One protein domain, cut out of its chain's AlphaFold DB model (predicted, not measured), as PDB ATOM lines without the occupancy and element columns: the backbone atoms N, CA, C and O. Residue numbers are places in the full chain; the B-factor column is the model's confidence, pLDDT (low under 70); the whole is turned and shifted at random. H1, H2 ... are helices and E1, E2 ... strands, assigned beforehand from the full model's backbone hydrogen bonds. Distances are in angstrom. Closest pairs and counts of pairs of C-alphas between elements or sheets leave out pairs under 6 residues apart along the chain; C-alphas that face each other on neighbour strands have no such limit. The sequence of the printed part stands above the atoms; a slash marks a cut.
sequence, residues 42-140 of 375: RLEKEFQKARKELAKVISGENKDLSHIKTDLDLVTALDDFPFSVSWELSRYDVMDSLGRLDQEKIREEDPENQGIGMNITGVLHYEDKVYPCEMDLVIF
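What this domain is: This is residues 42 to 140 of the 375 residues of an uncharacterized protein of Coprococcus comes (UniProt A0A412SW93). A narrow, twisted sheet of three antiparallel strands has the long helix H1 running over one face, in two layers; residues 59 to 83 fold back beside H1, and short H2 sits at one end. The 99 printed residues run H1, E1, H2, E2, E3, with sheet order E1, E2, E3 and class mixed. The whole is compact, radius of gyration of the C-alphas 14.2 A, spans 47 by 23 by 17 A.

How they stand to each other: H1, residues 42 to 58, is on the sheet of E1, 84 to 89, E2, 116 to 126, and E3, 129 to 139, at a height of 9.1 A. It lies over E2 and E3, along the strands, 24 degrees from E3 on the local plane; its closest C-alphas to E3 are Arg 51 and Cys 133, 6.9 A. N 86 and O 123 of E1 and E2 are 3.0 A apart, and N 122 and O 133 of the hairpin E2 and E3 2.9 A, within hydrogen-bond range. H2, residues 103 to 109, only grazes the sheet and is apart from H1. O i to N i+4 pairs within range are 12 of 13 in H1, 2 of 3 in H2.

Where its parts are: H1 begins at C-alpha 42 (82.841, 41.225, 44.491) and spans 24.1 A, E1 16.8 A, H2 10.3 A, E2 32.1 A and E3 30.9 A, ending at C-alpha 139 (89.462, 8.618, 54.428).

The domain as a whole: The C-alphas of Arg 42 and Pro 111 are farthest apart, 47.1 A. The printed part has no cut; the links H1 to E1 and E1 to H2 are long. Residue 111 is under pLDDT 70.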
ATOM      1  N   ARG A  42      82.232  41.226  43.155       77.88
ATOM      2  CA  ARG A  42      82.841  41.225  44.491       77.88
ATOM      3  C   ARG A  42      82.434  39.979  45.272       77.88
ATOM      4  O   ARG A  42      83.295  39.413  45.929       77.88
ATOM      5  N   LEU A  43      81.179  39.549  45.154       79.12
ATOM      6  CA  LEU A  43      80.675  38.321  45.763       79.12
ATOM      7  C   LEU A  43      81.443  37.099  45.250       79.12
ATOM      8  O   LEU A  43      81.890  36.302  46.060       79.12
ATOM      9  N   GLU A  44      81.724  37.032  43.945       79.88
ATOM     10  CA  GLU A  44      82.561  35.975  43.363       79.88
ATOM     11  C   GLU A  44      83.975  35.967  43.968       79.88
ATOM     12  O   GLU A  44      84.516  34.923  44.315       79.88
ATOM     13  N   LYS A  45      84.582  37.144  44.178       83.25
ATOM     14  CA  LYS A  45      85.901  37.236  44.827       83.25
ATOM     15  C   LYS A  45      85.874  36.777  46.283       83.25
ATOM     16  O   LYS A  45      86.847  36.177  46.728       83.25
ATOM     17  N   GLU A  46      84.812  37.092  47.019       84.06
ATOM     18  CA  GLU A  46      84.649  36.631  48.400       84.06
ATOM     19  C   GLU A  46      84.332  35.134  48.453       84.06
ATOM     20  O   GLU A  46      84.888  34.448  49.298       84.06
ATOM     21  N   PHE A  47      83.567  34.597  47.500       84.75
ATOM     22  CA  PHE A  47      83.333  33.159  47.368       84.75
ATOM     23  C   PHE A  47      84.640  32.391  47.127       84.75
ATOM     24  O   PHE A  47      84.922  31.421  47.821       84.75
ATOM     25  N   GLN A  48      85.501  32.862  46.220       84.38
ATOM     26  CA  GLN A  48      86.800  32.219  45.973       84.38
ATOM     27  C   GLN A  48      87.726  32.232  47.201       84.38
ATOM     28  O   GLN A  48      88.569  31.347  47.349       84.38
ATOM     29  N   LYS A  49      87.596  33.229  48.085       86.12
ATOM     30  CA  LYS A  49      88.315  33.260  49.367       86.12
ATOM     31  C   LYS A  49      87.665  32.332  50.392       86.12
ATOM     32  O   LYS A  49      88.377  31.535  50.990       86.12
ATOM     33  N   ALA A  50      86.340  32.392  50.531       85.38
ATOM     34  CA  ALA A  50      85.562  31.538  51.420       85.38
ATOM     35  C   ALA A  50      85.785  30.061  51.097       85.38
ATOM     36  O   ALA A  50      86.006  29.275  52.001       85.38
ATOM     37  N   ARG A  51      85.853  29.688  49.813       84.25
ATOM     38  CA  ARG A  51      86.183  28.330  49.361       84.25
ATOM     39  C   ARG A  51      87.534  27.843  49.888       84.25
ATOM     40  O   ARG A  51      87.656  26.692  50.295       84.25
ATOM     41  N   LYS A  52      88.556  28.704  49.861       85.44
ATOM     42  CA  LYS A  52      89.900  28.361  50.350       85.44
ATOM     43  C   LYS A  52      89.935  28.237  51.868       85.44
ATOM     44  O   LYS A  52      90.599  27.337  52.370       85.44
ATOM     45  N   GLU A  53      89.231  29.119  52.573       85.62
ATOM     46  CA  GLU A  53      89.160  29.054  54.033       85.62
ATOM     47  C   GLU A  53      88.319  27.859  54.490       85.62
ATOM     48  O   GLU A  53      88.739  27.129  55.378       85.62
ATOM     49  N   LEU A  54      87.202  27.576  53.812       85.94
ATOM     50  CA  LEU A  54      86.338  26.434  54.096       85.94
ATOM     51  C   LEU A  54      87.122  25.121  54.027       85.94
ATOM     52  O   LEU A  54      87.092  24.359  54.982       85.94
ATOM     53  N   ALA A  55      87.896  24.901  52.958       83.00
ATOM     54  CA  ALA A  55      88.723  23.699  52.801       83.00
ATOM     55  C   ALA A  55      89.777  23.522  53.916       83.00
ATOM     56  O   ALA A  55      90.186  22.400  54.202       83.00
ATOM     57  N   LYS A  56      90.218  24.620  54.538       83.38
ATOM     58  CA  LYS A  56      91.209  24.629  55.623       83.38
ATOM     59  C   LYS A  56      90.570  24.444  57.000       83.38
ATOM     60  O   LYS A  56      91.167  23.822  57.870       83.38
ATOM     61  N   VAL A  57      89.384  25.006  57.212       84.94
ATOM     62  CA  VAL A  57      88.650  24.857  58.473       84.94
ATOM     63  C   VAL A  57      88.175  23.416  58.622       84.94
ATOM     64  O   VAL A  57      88.418  22.805  59.657       84.94
ATOM     65  N   ILE A  58      87.616  22.832  57.556       85.12
ATOM     66  CA  ILE A  58      87.070  21.474  57.640       85.12
ATOM     67  C   ILE A  58      88.122  20.404  57.923       85.12
ATOM     68  O   ILE A  58      87.791  19.392  58.532       85.12
ATOM     69  N   SER A  59      89.380  20.607  57.506       80.12
ATOM     70  CA  SER A  59      90.432  19.614  57.730       80.12
ATOM     71  C   SER A  59      90.711  19.399  59.220       80.12
ATOM     72  O   SER A  59      91.169  18.316  59.582       80.12
ATOM     73  N   GLY A  60      90.388  20.365  60.089       79.38
ATOM     74  CA  GLY A  60      90.521  20.227  61.540       79.38
ATOM     75  C   GLY A  60      91.938  19.820  61.956       79.38
ATOM     76  O   GLY A  60      92.908  20.519  61.662       79.38
ATOM     77  N   GLU A  61      92.059  18.666  62.620       74.25
ATOM     78  CA  GLU A  61      93.341  18.069  63.034       74.25
ATOM     79  C   GLU A  61      94.061  17.288  61.913       74.25
ATOM     80  O   GLU A  61      95.222  16.890  62.066       74.25
ATOM     81  N   ASN A  62      93.401  17.064  60.773       79.38
ATOM     82  CA  ASN A  62      93.970  16.358  59.630       79.38
ATOM     83  C   ASN A  62      94.902  17.279  58.827       79.38
ATOM     84  O   ASN A  62      94.681  18.481  58.699       79.38
ATOM     85  N   LYS A  63      95.959  16.700  58.243       72.31
ATOM     86  CA  LYS A  63      96.956  17.460  57.468       72.31
ATOM     87  C   LYS A  63      96.381  18.054  56.184       72.31
ATOM     88  O   LYS A  63      96.754  19.162  55.808       72.31
ATOM     89  N   ASP A  64      95.530  17.293  55.507       81.12
ATOM     90  CA  ASP A  64      94.887  17.657  54.252       81.12
ATOM     91  C   ASP A  64      93.656  16.762  54.014       81.12
ATOM     92  O   ASP A  64      93.468  15.742  54.680       81.12
ATOM     93  N   LEU A  65      92.813  17.145  53.051       82.38
ATOM     94  CA  LEU A  65      91.599  16.395  52.698       82.38
ATOM     95  C   LEU A  65      91.907  15.076  51.973       82.38
ATOM     96  O   LEU A  65      91.055  14.194  51.915       82.38
ATOM     97  N   SER A  66      93.128  14.903  51.463       82.75
ATOM     98  CA  SER A  66      93.580  13.652  50.845       82.75
ATOM     99  C   SER A  66      94.086  12.617  51.853       82.75
ATOM    100  O   SER A  66      94.466  11.519  51.450       82.75
ATOM    101  N   HIS A  67      94.120  12.940  53.147       82.06
ATOM    102  CA  HIS A  67      94.577  12.024  54.182       82.06
ATOM    103  C   HIS A  67      93.874  12.261  55.519       82.06
ATOM    104  O   HIS A  67      94.457  12.782  56.476       82.06
ATOM    105  N   ILE A  68      92.613  11.833  55.585       83.12
ATOM    106  CA  ILE A  68      91.752  12.011  56.756       83.12
ATOM    107  C   ILE A  68      91.767  10.755  57.611       83.12
ATOM    108  O   ILE A  68      91.521   9.658  57.120       83.12
ATOM    109  N   LYS A  69      92.048  10.917  58.901       79.31
ATOM    110  CA  LYS A  69      92.068   9.833  59.897       79.31
ATOM    111  C   LYS A  69      91.180  10.114  61.099       79.31
ATOM    112  O   LYS A  69      90.781   9.175  61.787       79.31
ATOM    113  N   THR A  70      90.913  11.386  61.364       78.62
ATOM    114  CA  THR A  70      90.090  11.869  62.472       78.62
ATOM    115  C   THR A  70      88.866  12.594  61.932       78.62
ATOM    116  O   THR A  70      88.843  12.981  60.762       78.62
ATOM    117  N   ASP A  71      87.867  12.779  62.793       85.62
ATOM    118  CA  ASP A  71      86.614  13.464  62.467       85.62
ATOM    119  C   ASP A  71      86.857  14.843  61.818       85.62
ATOM    120  O   ASP A  71      87.853  15.520  62.104       85.62
ATOM    121  N   LEU A  72      85.957  15.230  60.913       84.06
ATOM    122  CA  LEU A  72      85.968  16.520  60.219       84.06
ATOM    123  C   LEU A  72      85.109  17.544  60.959       84.06
ATOM    124  O   LEU A  72      84.099  17.194  61.564       84.06
ATOM    125  N   ASP A  73      85.471  18.819  60.835       84.38
ATOM    126  CA  ASP A  73      84.690  19.924  61.398       84.38
ATOM    127  C   ASP A  73      83.777  20.546  60.328       84.38
ATOM    128  O   ASP A  73      84.179  21.411  59.543       84.38
ATOM    129  N   LEU A  74      82.535  20.060  60.250       85.44
ATOM    130  CA  LEU A  74      81.537  20.529  59.284       85.44
ATOM    131  C   LEU A  74      80.869  21.830  59.761       85.44
ATOM    132  O   LEU A  74      79.736  21.837  60.244       85.44
ATOM    133  N   VAL A  75      81.570  22.951  59.594       84.75
ATOM    134  CA  VAL A  75      81.076  24.278  59.997       84.75
ATOM    135  C   VAL A  75      79.826  24.711  59.227       84.75
ATOM    136  O   VAL A  75      79.685  24.447  58.032       84.75
ATOM    137  N   THR A  76      78.924  25.420  59.904       84.19
ATOM    138  CA  THR A  76      77.661  25.941  59.342       84.19
ATOM    139  C   THR A  76      77.744  27.416  58.933       84.19
ATOM    140  O   THR A  76      76.861  27.922  58.237       84.19
ATOM    141  N   ALA A  77      78.807  28.116  59.331       82.38
ATOM    142  CA  ALA A  77      79.105  29.496  58.965       82.38
ATOM    143  C   ALA A  77      80.621  29.745  59.032       82.38
ATOM    144  O   ALA A  77      81.341  29.035  59.729       82.38
ATOM    145  N   LEU A  78      81.098  30.763  58.311       81.62
ATOM    146  CA  LEU A  78      82.485  31.228  58.380       81.62
ATOM    147  C   LEU A  78      82.507  32.648  58.956       81.62
ATOM    148  O   LEU A  78      81.891  33.538  58.376       81.62
ATOM    149  N   ASP A  79      83.245  32.873  60.045       74.56
ATOM    150  CA  ASP A  79      83.203  34.133  60.811       74.56
ATOM    151  C   ASP A  79      83.491  35.394  59.972       74.56
ATOM    152  O   ASP A  79      82.857  36.434  60.159       74.56
ATOM    153  N   ASP A  80      84.410  35.304  59.007       78.38
ATOM    154  CA  ASP A  80      84.837  36.438  58.175       78.38
ATOM    155  C   ASP A  80      84.050  36.587  56.859       78.38
ATOM    156  O   ASP A  80      84.342  37.479  56.052       78.38
ATOM    157  N   PHE A  81      83.057  35.726  56.606       81.06
ATOM    158  CA  PHE A  81      82.349  35.684  55.328       81.06
ATOM    159  C   PHE A  81      80.825  35.711  55.486       81.06
ATOM    160  O   PHE A  81      80.270  35.098  56.389       81.06
ATOM    161  N   PRO A  82      80.097  36.364  54.563       77.25
ATOM    162  CA  PRO A  82      78.647  36.505  54.658       77.25
ATOM    163  C   PRO A  82      77.888  35.250  54.178       77.25
ATOM    164  O   PRO A  82      76.786  35.386  53.660       77.25
ATOM    165  N   PHE A  83      78.476  34.055  54.269       83.12
ATOM    166  CA  PHE A  83      77.889  32.814  53.752       83.12
ATOM    167  C   PHE A  83      77.466  31.892  54.895       83.12
ATOM    168  O   PHE A  83      78.252  31.650  55.814       83.12
ATOM    169  N   SER A  84      76.265  31.322  54.802       83.31
ATOM    170  CA  SER A  84      75.916  30.117  55.560       83.31
ATOM    171  C   SER A  84      76.270  28.877  54.743       83.31
ATOM    172  O   SER A  84      76.210  28.898  53.514       83.31
ATOM    173  N   VAL A  85      76.673  27.804  55.415       87.06
ATOM    174  CA  VAL A  85      77.165  26.576  54.785       87.06
ATOM    175  C   VAL A  85      76.249  25.416  55.156       87.06
ATOM    176  O   VAL A  85      75.942  25.210  56.329       87.06
ATOM    177  N   SER A  86      75.831  24.641  54.160       87.12
ATOM    178  CA  SER A  86      75.177  23.343  54.355       87.12
ATOM    179  C   SER A  86      75.963  22.246  53.649       87.12
ATOM    180  O   SER A  86      76.554  22.492  52.602       87.12
ATOM    181  N   TRP A  87      75.946  21.033  54.193       88.56
ATOM    182  CA  TRP A  87      76.765  19.929  53.700       88.56
ATOM    183  C   TRP A  87      75.920  18.835  53.064       88.56
ATOM    184  O   TRP A  87      74.924  18.396  53.637       88.56
ATOM    185  N   GLU A  88      76.360  18.367  51.901       88.12
ATOM    186  CA  GLU A  88      75.833  17.177  51.240       88.12
ATOM    187  C   GLU A  88      76.957  16.144  51.116       88.12
ATOM    188  O   GLU A  88      78.007  16.415  50.530       88.12
ATOM    189  N   LEU A  89      76.753  14.960  51.700       88.81
ATOM    190  CA  LEU A  89      77.721  13.862  51.686       88.81
ATOM    191  C   LEU A  89      77.327  12.818  50.637       88.81
ATOM    192  O   LEU A  89      76.162  12.426  50.549       88.81
ATOM    193  N   SER A  90      78.303  12.309  49.882       87.44
ATOM    194  CA  SER A  90      78.077  11.176  48.969       87.44
ATOM    195  C   SER A  90      77.927   9.833  49.698       87.44
ATOM    196  O   SER A  90      77.281   8.927  49.173       87.44
ATOM    197  N   ARG A  91      78.502   9.700  50.903       84.12
ATOM    198  CA  ARG A  91      78.577   8.444  51.667       84.12
ATOM    199  C   ARG A  91      78.297   8.633  53.165       84.12
ATOM    200  O   ARG A  91      79.208   8.777  53.974       84.12
ATOM    201  N   TYR A  92      77.015   8.592  53.535       84.81
ATOM    202  CA  TYR A  92      76.558   8.670  54.936       84.81
ATOM    203  C   TYR A  92      76.812   7.397  55.757       84.81
ATOM    204  O   TYR A  92      76.623   7.367  56.971       84.81
ATOM    205  N   ASP A  93      77.171   6.310  55.086       82.19
ATOM    206  CA  ASP A  93      77.569   5.064  55.718       82.19
ATOM    207  C   ASP A  93      78.944   5.188  56.379       82.19
ATOM    208  O   ASP A  93      79.100   4.672  57.480       82.19
ATOM    209  N   VAL A  94      79.882   5.892  55.744       84.00
ATOM    210  CA  VAL A  94      81.263   6.085  56.216       84.00
ATOM    211  C   VAL A  94      81.402   7.278  57.170       84.00
ATOM    212  O   VAL A  94      82.240   7.245  58.072       84.00
ATOM    213  N   MET A  95      80.592   8.326  56.993       86.12
ATOM    214  CA  MET A  95      80.654   9.551  57.794       86.12
ATOM    215  C   MET A  95      79.259  10.117  58.064       86.12
ATOM    216  O   MET A  95      78.443  10.223  57.150       86.12
ATOM    217  N   ASP A  96      78.982  10.507  59.307       84.06
ATOM    218  CA  ASP A  96      77.702  11.126  59.658       84.06
ATOM    219  C   ASP A  96      77.627  12.619  59.273       84.06
ATOM    220  O   ASP A  96      78.614  13.255  58.902       84.06
ATOM    221  N   SER A  97      76.432  13.209  59.378       79.00
ATOM    222  CA  SER A  97      76.189  14.622  59.047       79.00
ATOM    223  C   SER A  97      76.902  15.625  59.964       79.00
ATOM    224  O   SER A  97      76.808  16.825  59.725       79.00
ATOM    225  N   LEU A  98      77.555  15.158  61.031       79.81
ATOM    226  CA  LEU A  98      78.361  15.968  61.944       79.81
ATOM    227  C   LEU A  98      79.865  15.811  61.671       79.81
ATOM    228  O   LEU A  98      80.665  16.376  62.409       79.81
ATOM    229  N   GLY A  99      80.252  15.058  60.637       79.50
ATOM    230  CA  GLY A  99      81.649  14.838  60.272       79.50
ATOM    231  C   GLY A  99      82.330  13.706  61.043       79.50
ATOM    232  O   GLY A  99      83.551  13.573  60.954       79.50
ATOM    233  N   ARG A 100      81.578  12.875  61.784       82.62
ATOM    234  CA  ARG A 100      82.139  11.751  62.552       82.62
ATOM    235  C   ARG A 100      82.304  10.512  61.690       82.62
ATOM    236  O   ARG A 100      81.373  10.111  60.989       82.62
ATOM    237  N   LEU A 101      83.476   9.891  61.775       84.19
ATOM    238  CA  LEU A 101      83.852   8.735  60.962       84.19
ATOM    239  C   LEU A 101      83.425   7.405  61.598       84.19
ATOM    240  O   LEU A 101      83.746   7.125  62.756       84.19
ATOM    241  N   ASP A 102      82.795   6.529  60.815       82.12
ATOM    242  CA  ASP A 102      82.516   5.145  61.209       82.12
ATOM    243  C   ASP A 102      83.741   4.255  60.941       82.12
ATOM    244  O   ASP A 102      83.928   3.666  59.874       82.12
ATOM    245  N   GLN A 103      84.613   4.173  61.945       79.94
ATOM    246  CA  GLN A 103      85.880   3.440  61.871       79.94
ATOM    247  C   GLN A 103      85.710   1.923  61.680       79.94
ATOM    248  O   GLN A 103      86.678   1.265  61.291       79.94
ATOM    249  N   GLU A 104      84.541   1.346  61.977       74.06
ATOM    250  CA  GLU A 104      84.300  -0.084  61.746       74.06
ATOM    251  C   GLU A 104      84.015  -0.338  60.267       74.06
ATOM    252  O   GLU A 104      84.708  -1.148  59.652       74.06
ATOM    253  N   LYS A 105      83.111   0.437  59.662       77.31
ATOM    254  CA  LYS A 105      82.808   0.311  58.227       77.31
ATOM    255  C   LYS A 105      83.991   0.631  57.326       77.31
ATOM    256  O   LYS A 105      84.197  -0.063  56.335       77.31
ATOM    257  N   ILE A 106      84.806   1.628  57.683       81.81
ATOM    258  CA  ILE A 106      86.015   1.959  56.911       81.81
ATOM    259  C   ILE A 106      86.962   0.749  56.841       81.81
ATOM    260  O   ILE A 106      87.516   0.457  55.787       81.81
ATOM    261  N   ARG A 107      87.121   0.007  57.946       77.50
ATOM    262  CA  ARG A 107      87.980  -1.192  57.994       77.50
ATOM    263  C   ARG A 107      87.371  -2.398  57.287       77.50
ATOM    264  O   ARG A 107      88.120  -3.241  56.803       77.50
ATOM    265  N   GLU A 108      86.046  -2.518  57.287       78.56
ATOM    266  CA  GLU A 108      85.348  -3.591  56.574       78.56
ATOM    267  C   GLU A 108      85.473  -3.432  55.055       78.56
ATOM    268  O   GLU A 108      85.696  -4.421  54.356       78.56
ATOM    269  N   GLU A 109      85.362  -2.204  54.548       79.56
ATOM    270  CA  GLU A 109      85.423  -1.927  53.109       79.56
ATOM    271  C   GLU A 109      86.838  -1.799  52.552       79.56
ATOM    272  O   GLU A 109      87.070  -2.164  51.399       79.56
ATOM    273  N   ASP A 110      87.785  -1.322  53.357       80.12
ATOM    274  CA  ASP A 110      89.185  -1.188  52.966       80.12
ATOM    275  C   ASP A 110      90.127  -1.858  53.988       80.12
ATOM    276  O   ASP A 110      90.818  -1.189  54.767       80.12
ATOM    277  N   PRO A 111      90.187  -3.206  54.000       69.88
ATOM    278  CA  PRO A 111      91.036  -3.957  54.926       69.88
ATOM    279  C   PRO A 111      92.535  -3.687  54.739       69.88
ATOM    280  O   PRO A 111      93.320  -3.871  55.671       69.88
ATOM    281  N   GLU A 112      92.939  -3.270  53.535       74.62
ATOM    282  CA  GLU A 112      94.327  -2.949  53.182       74.62
ATOM    283  C   GLU A 112      94.698  -1.483  53.475       74.62
ATOM    284  O   GLU A 112      95.870  -1.117  53.353       74.62
ATOM    285  N   ASN A 113      93.735  -0.668  53.928       78.44
ATOM    286  CA  ASN A 113      93.894   0.746  54.276       78.44
ATOM    287  C   ASN A 113      94.506   1.588  53.135       78.44
ATOM    288  O   ASN A 113      95.393   2.419  53.362       78.44
ATOM    289  N   GLN A 114      94.056   1.337  51.904       78.38
ATOM    290  CA  GLN A 114      94.426   2.077  50.695       78.38
ATOM    291  C   GLN A 114      93.746   3.460  50.595       78.38
ATOM    292  O   GLN A 114      94.211   4.315  49.839       78.38
ATOM    293  N   GLY A 115      92.714   3.710  51.402       81.75
ATOM    294  CA  GLY A 115      91.937   4.939  51.484       81.75
ATOM    295  C   GLY A 115      90.604   4.847  50.737       81.75
ATOM    296  O   GLY A 115      90.553   4.496  49.558       81.75
ATOM    297  N   ILE A 116      89.514   5.230  51.401       86.06
ATOM    298  CA  ILE A 116      88.179   5.316  50.805       86.06
ATOM    299  C   ILE A 116      87.971   6.729  50.264       86.06
ATOM    300  O   ILE A 116      87.925   7.700  51.022       86.06
ATOM    301  N   GLY A 117      87.826   6.839  48.945       87.06
ATOM    302  CA  GLY A 117      87.454   8.084  48.283       87.06
ATOM    303  C   GLY A 117      85.994   8.451  48.554       87.06
ATOM    304  O   GLY A 117      85.096   7.623  48.385       87.06
ATOM    305  N   MET A 118      85.753   9.697  48.940       88.00
ATOM    306  CA  MET A 118      84.421  10.259  49.146       88.00
ATOM    307  C   MET A 118      84.388  11.688  48.614       88.00
ATOM    308  O   MET A 118      85.376  12.403  48.710       88.00
ATOM    309  N   ASN A 119      83.249  12.117  48.082       88.31
ATOM    310  CA  ASN A 119      83.017  13.514  47.724       88.31
ATOM    311  C   ASN A 119      82.052  14.161  48.728       88.31
ATOM    312  O   ASN A 119      81.064  13.532  49.135       88.31
ATOM    313  N   ILE A 120      82.340  15.398  49.127       89.50
ATOM    314  CA  ILE A 120      81.406  16.246  49.872       89.50
ATOM    315  C   ILE A 120      81.184  17.553  49.132       89.50
ATOM    316  O   ILE A 120      82.110  18.118  48.543       89.50
ATOM    317  N   THR A 121      79.972  18.078  49.256       89.62
ATOM    318  CA  THR A 121      79.604  19.376  48.704       89.62
ATOM    319  C   THR A 121      79.240  20.316  49.840       89.62
ATOM    320  O   THR A 121      78.209  20.161  50.492       89.62
ATOM    321  N   GLY A 122      80.097  21.311  50.072       88.88
ATOM    322  CA  GLY A 122      79.785  22.453  50.926       88.88
ATOM    323  C   GLY A 122      79.017  23.486  50.112       88.88
ATOM    324  O   GLY A 122      79.573  24.118  49.215       88.88
ATOM    325  N   VAL A 123      77.732  23.645  50.387       88.50
ATOM    326  CA  VAL A 123      76.843  24.565  49.681       88.50
ATOM    327  C   VAL A 123      76.806  25.891  50.440       88.50
ATOM    328  O   VAL A 123      76.258  25.960  51.540       88.50
ATOM    329  N   LEU A 124      77.410  26.937  49.867       87.50
ATOM    330  CA  LEU A 124      77.429  28.282  50.446       87.50
ATOM    331  C   LEU A 124      76.211  29.075  49.970       87.50
ATOM    332  O   LEU A 124      76.043  29.305  48.769       87.50
ATOM    333  N   HIS A 125      75.395  29.545  50.905       84.81
ATOM    334  CA  HIS A 125      74.193  30.330  50.633       84.81
ATOM    335  C   HIS A 125      74.437  31.812  50.925       84.81
ATOM    336  O   HIS A 125      74.991  32.178  51.964       84.81
ATOM    337  N   TYR A 126      74.012  32.673  50.000       82.81
ATOM    338  CA  TYR A 126      73.966  34.125  50.167       82.81
ATOM    339  C   TYR A 126      72.712  34.682  49.495       82.81
ATOM    340  O   TYR A 126      72.649  34.748  48.265       82.81
ATOM    341  N   GLU A 127      71.739  35.125  50.297       79.50
ATOM    342  CA  GLU A 127      70.406  35.524  49.815       79.50
ATOM    343  C   GLU A 127      69.803  34.393  48.949       79.50
ATOM    344  O   GLU A 127      69.812  33.238  49.365       79.50
ATOM    345  N   ASP A 128      69.349  34.683  47.727       75.38
ATOM    346  CA  ASP A 128      68.807  33.685  46.788       75.38
ATOM    347  C   ASP A 128      69.887  32.955  45.963       75.38
ATOM    348  O   ASP A 128      69.574  32.211  45.028       75.38
ATOM    349  N   LYS A 129      71.174  33.210  46.230       78.94
ATOM    350  CA  LYS A 129      72.287  32.638  45.466       78.94
ATOM    351  C   LYS A 129      72.940  31.498  46.229       78.94
ATOM    352  O   LYS A 129      73.267  31.622  47.406       78.94
ATOM    353  N   VAL A 130      73.199  30.422  45.498       84.69
ATOM    354  CA  VAL A 130      73.798  29.199  46.017       84.69
ATOM    355  C   VAL A 130      75.091  28.926  45.264       84.69
ATOM    356  O   VAL A 130      75.113  28.948  44.033       84.69
ATOM    357  N   TYR A 131      76.160  28.668  46.007       85.94
ATOM    358  CA  TYR A 131      77.475  28.367  45.461       85.94
ATOM    359  C   TYR A 131      77.957  27.012  45.993       85.94
ATOM    360  O   TYR A 131      78.449  26.939  47.123       85.94
ATOM    361  N   PRO A 132      77.813  25.928  45.212       87.56
ATOM    362  CA  PRO A 132      78.305  24.619  45.613       87.56
ATOM    363  C   PRO A 132      79.833  24.574  45.537       87.56
ATOM    364  O   PRO A 132      80.450  25.057  44.583       87.56
ATOM    365  N   CYS A 133      80.449  23.970  46.545       86.31
ATOM    366  CA  CYS A 133      81.869  23.679  46.575       86.31
ATOM    367  C   CYS A 133      82.084  22.183  46.792       86.31
ATOM    368  O   CYS A 133      82.062  21.703  47.923       86.31
ATOM    369  N   GLU A 134      82.334  21.475  45.698       88.69
ATOM    370  CA  GLU A 134      82.712  20.066  45.722       88.69
ATOM    371  C   GLU A 134      84.165  19.909  46.185       88.69
ATOM    372  O   GLU A 134      85.061  20.667  45.778       88.69
ATOM    373  N   MET A 135      84.380  18.929  47.057       86.81
ATOM    374  CA  MET A 135      85.674  18.569  47.614       86.81
ATOM    375  C   MET A 135      85.797  17.049  47.648       86.81
ATOM    376  O   MET A 135      84.942  16.357  48.202       86.81
ATOM    377  N   ASP A 136      86.886  16.545  47.080       88.38
ATOM    378  CA  ASP A 136      87.228  15.132  47.145       88.38
ATOM    379  C   ASP A 136      88.083  14.873  48.377       88.38
ATOM    380  O   ASP A 136      89.045  15.601  48.652       88.38
ATOM    381  N   LEU A 137      87.730  13.824  49.109       87.62
ATOM    382  CA  LEU A 137      88.440  13.397  50.295       87.62
ATOM    383  C   LEU A 137      88.833  11.933  50.208       87.62
ATOM    384  O   LEU A 137      88.158  11.127  49.566       87.62
ATOM    385  N   VAL A 138      89.911  11.587  50.903       87.62
ATOM    386  CA  VAL A 138      90.337  10.198  51.070       87.62
ATOM    387  C   VAL A 138      90.455   9.899  52.558       87.62
ATOM    388  O   VAL A 138      91.280  10.484  53.268       87.62
ATOM    389  N   ILE A 139      89.591   9.001  53.025       85.69
ATOM    390  CA  ILE A 139      89.462   8.618  54.428       85.69
ATOM    391  C   ILE A 139      90.232   7.322  54.661       85.69
ATOM    392  O   ILE A 139      90.057   6.343  53.943       85.69
ATOM    393  N   PHE A 140      91.060   7.309  55.696       81.25
ATOM    394  CA  PHE A 140      91.845   6.165  56.133       81.25
ATOM    395  C   PHE A 140      91.335   5.679  57.484       81.25
ATOM    396  O   PHE A 140      90.898   6.472  58.323       81.25
TER     397      PHE A 140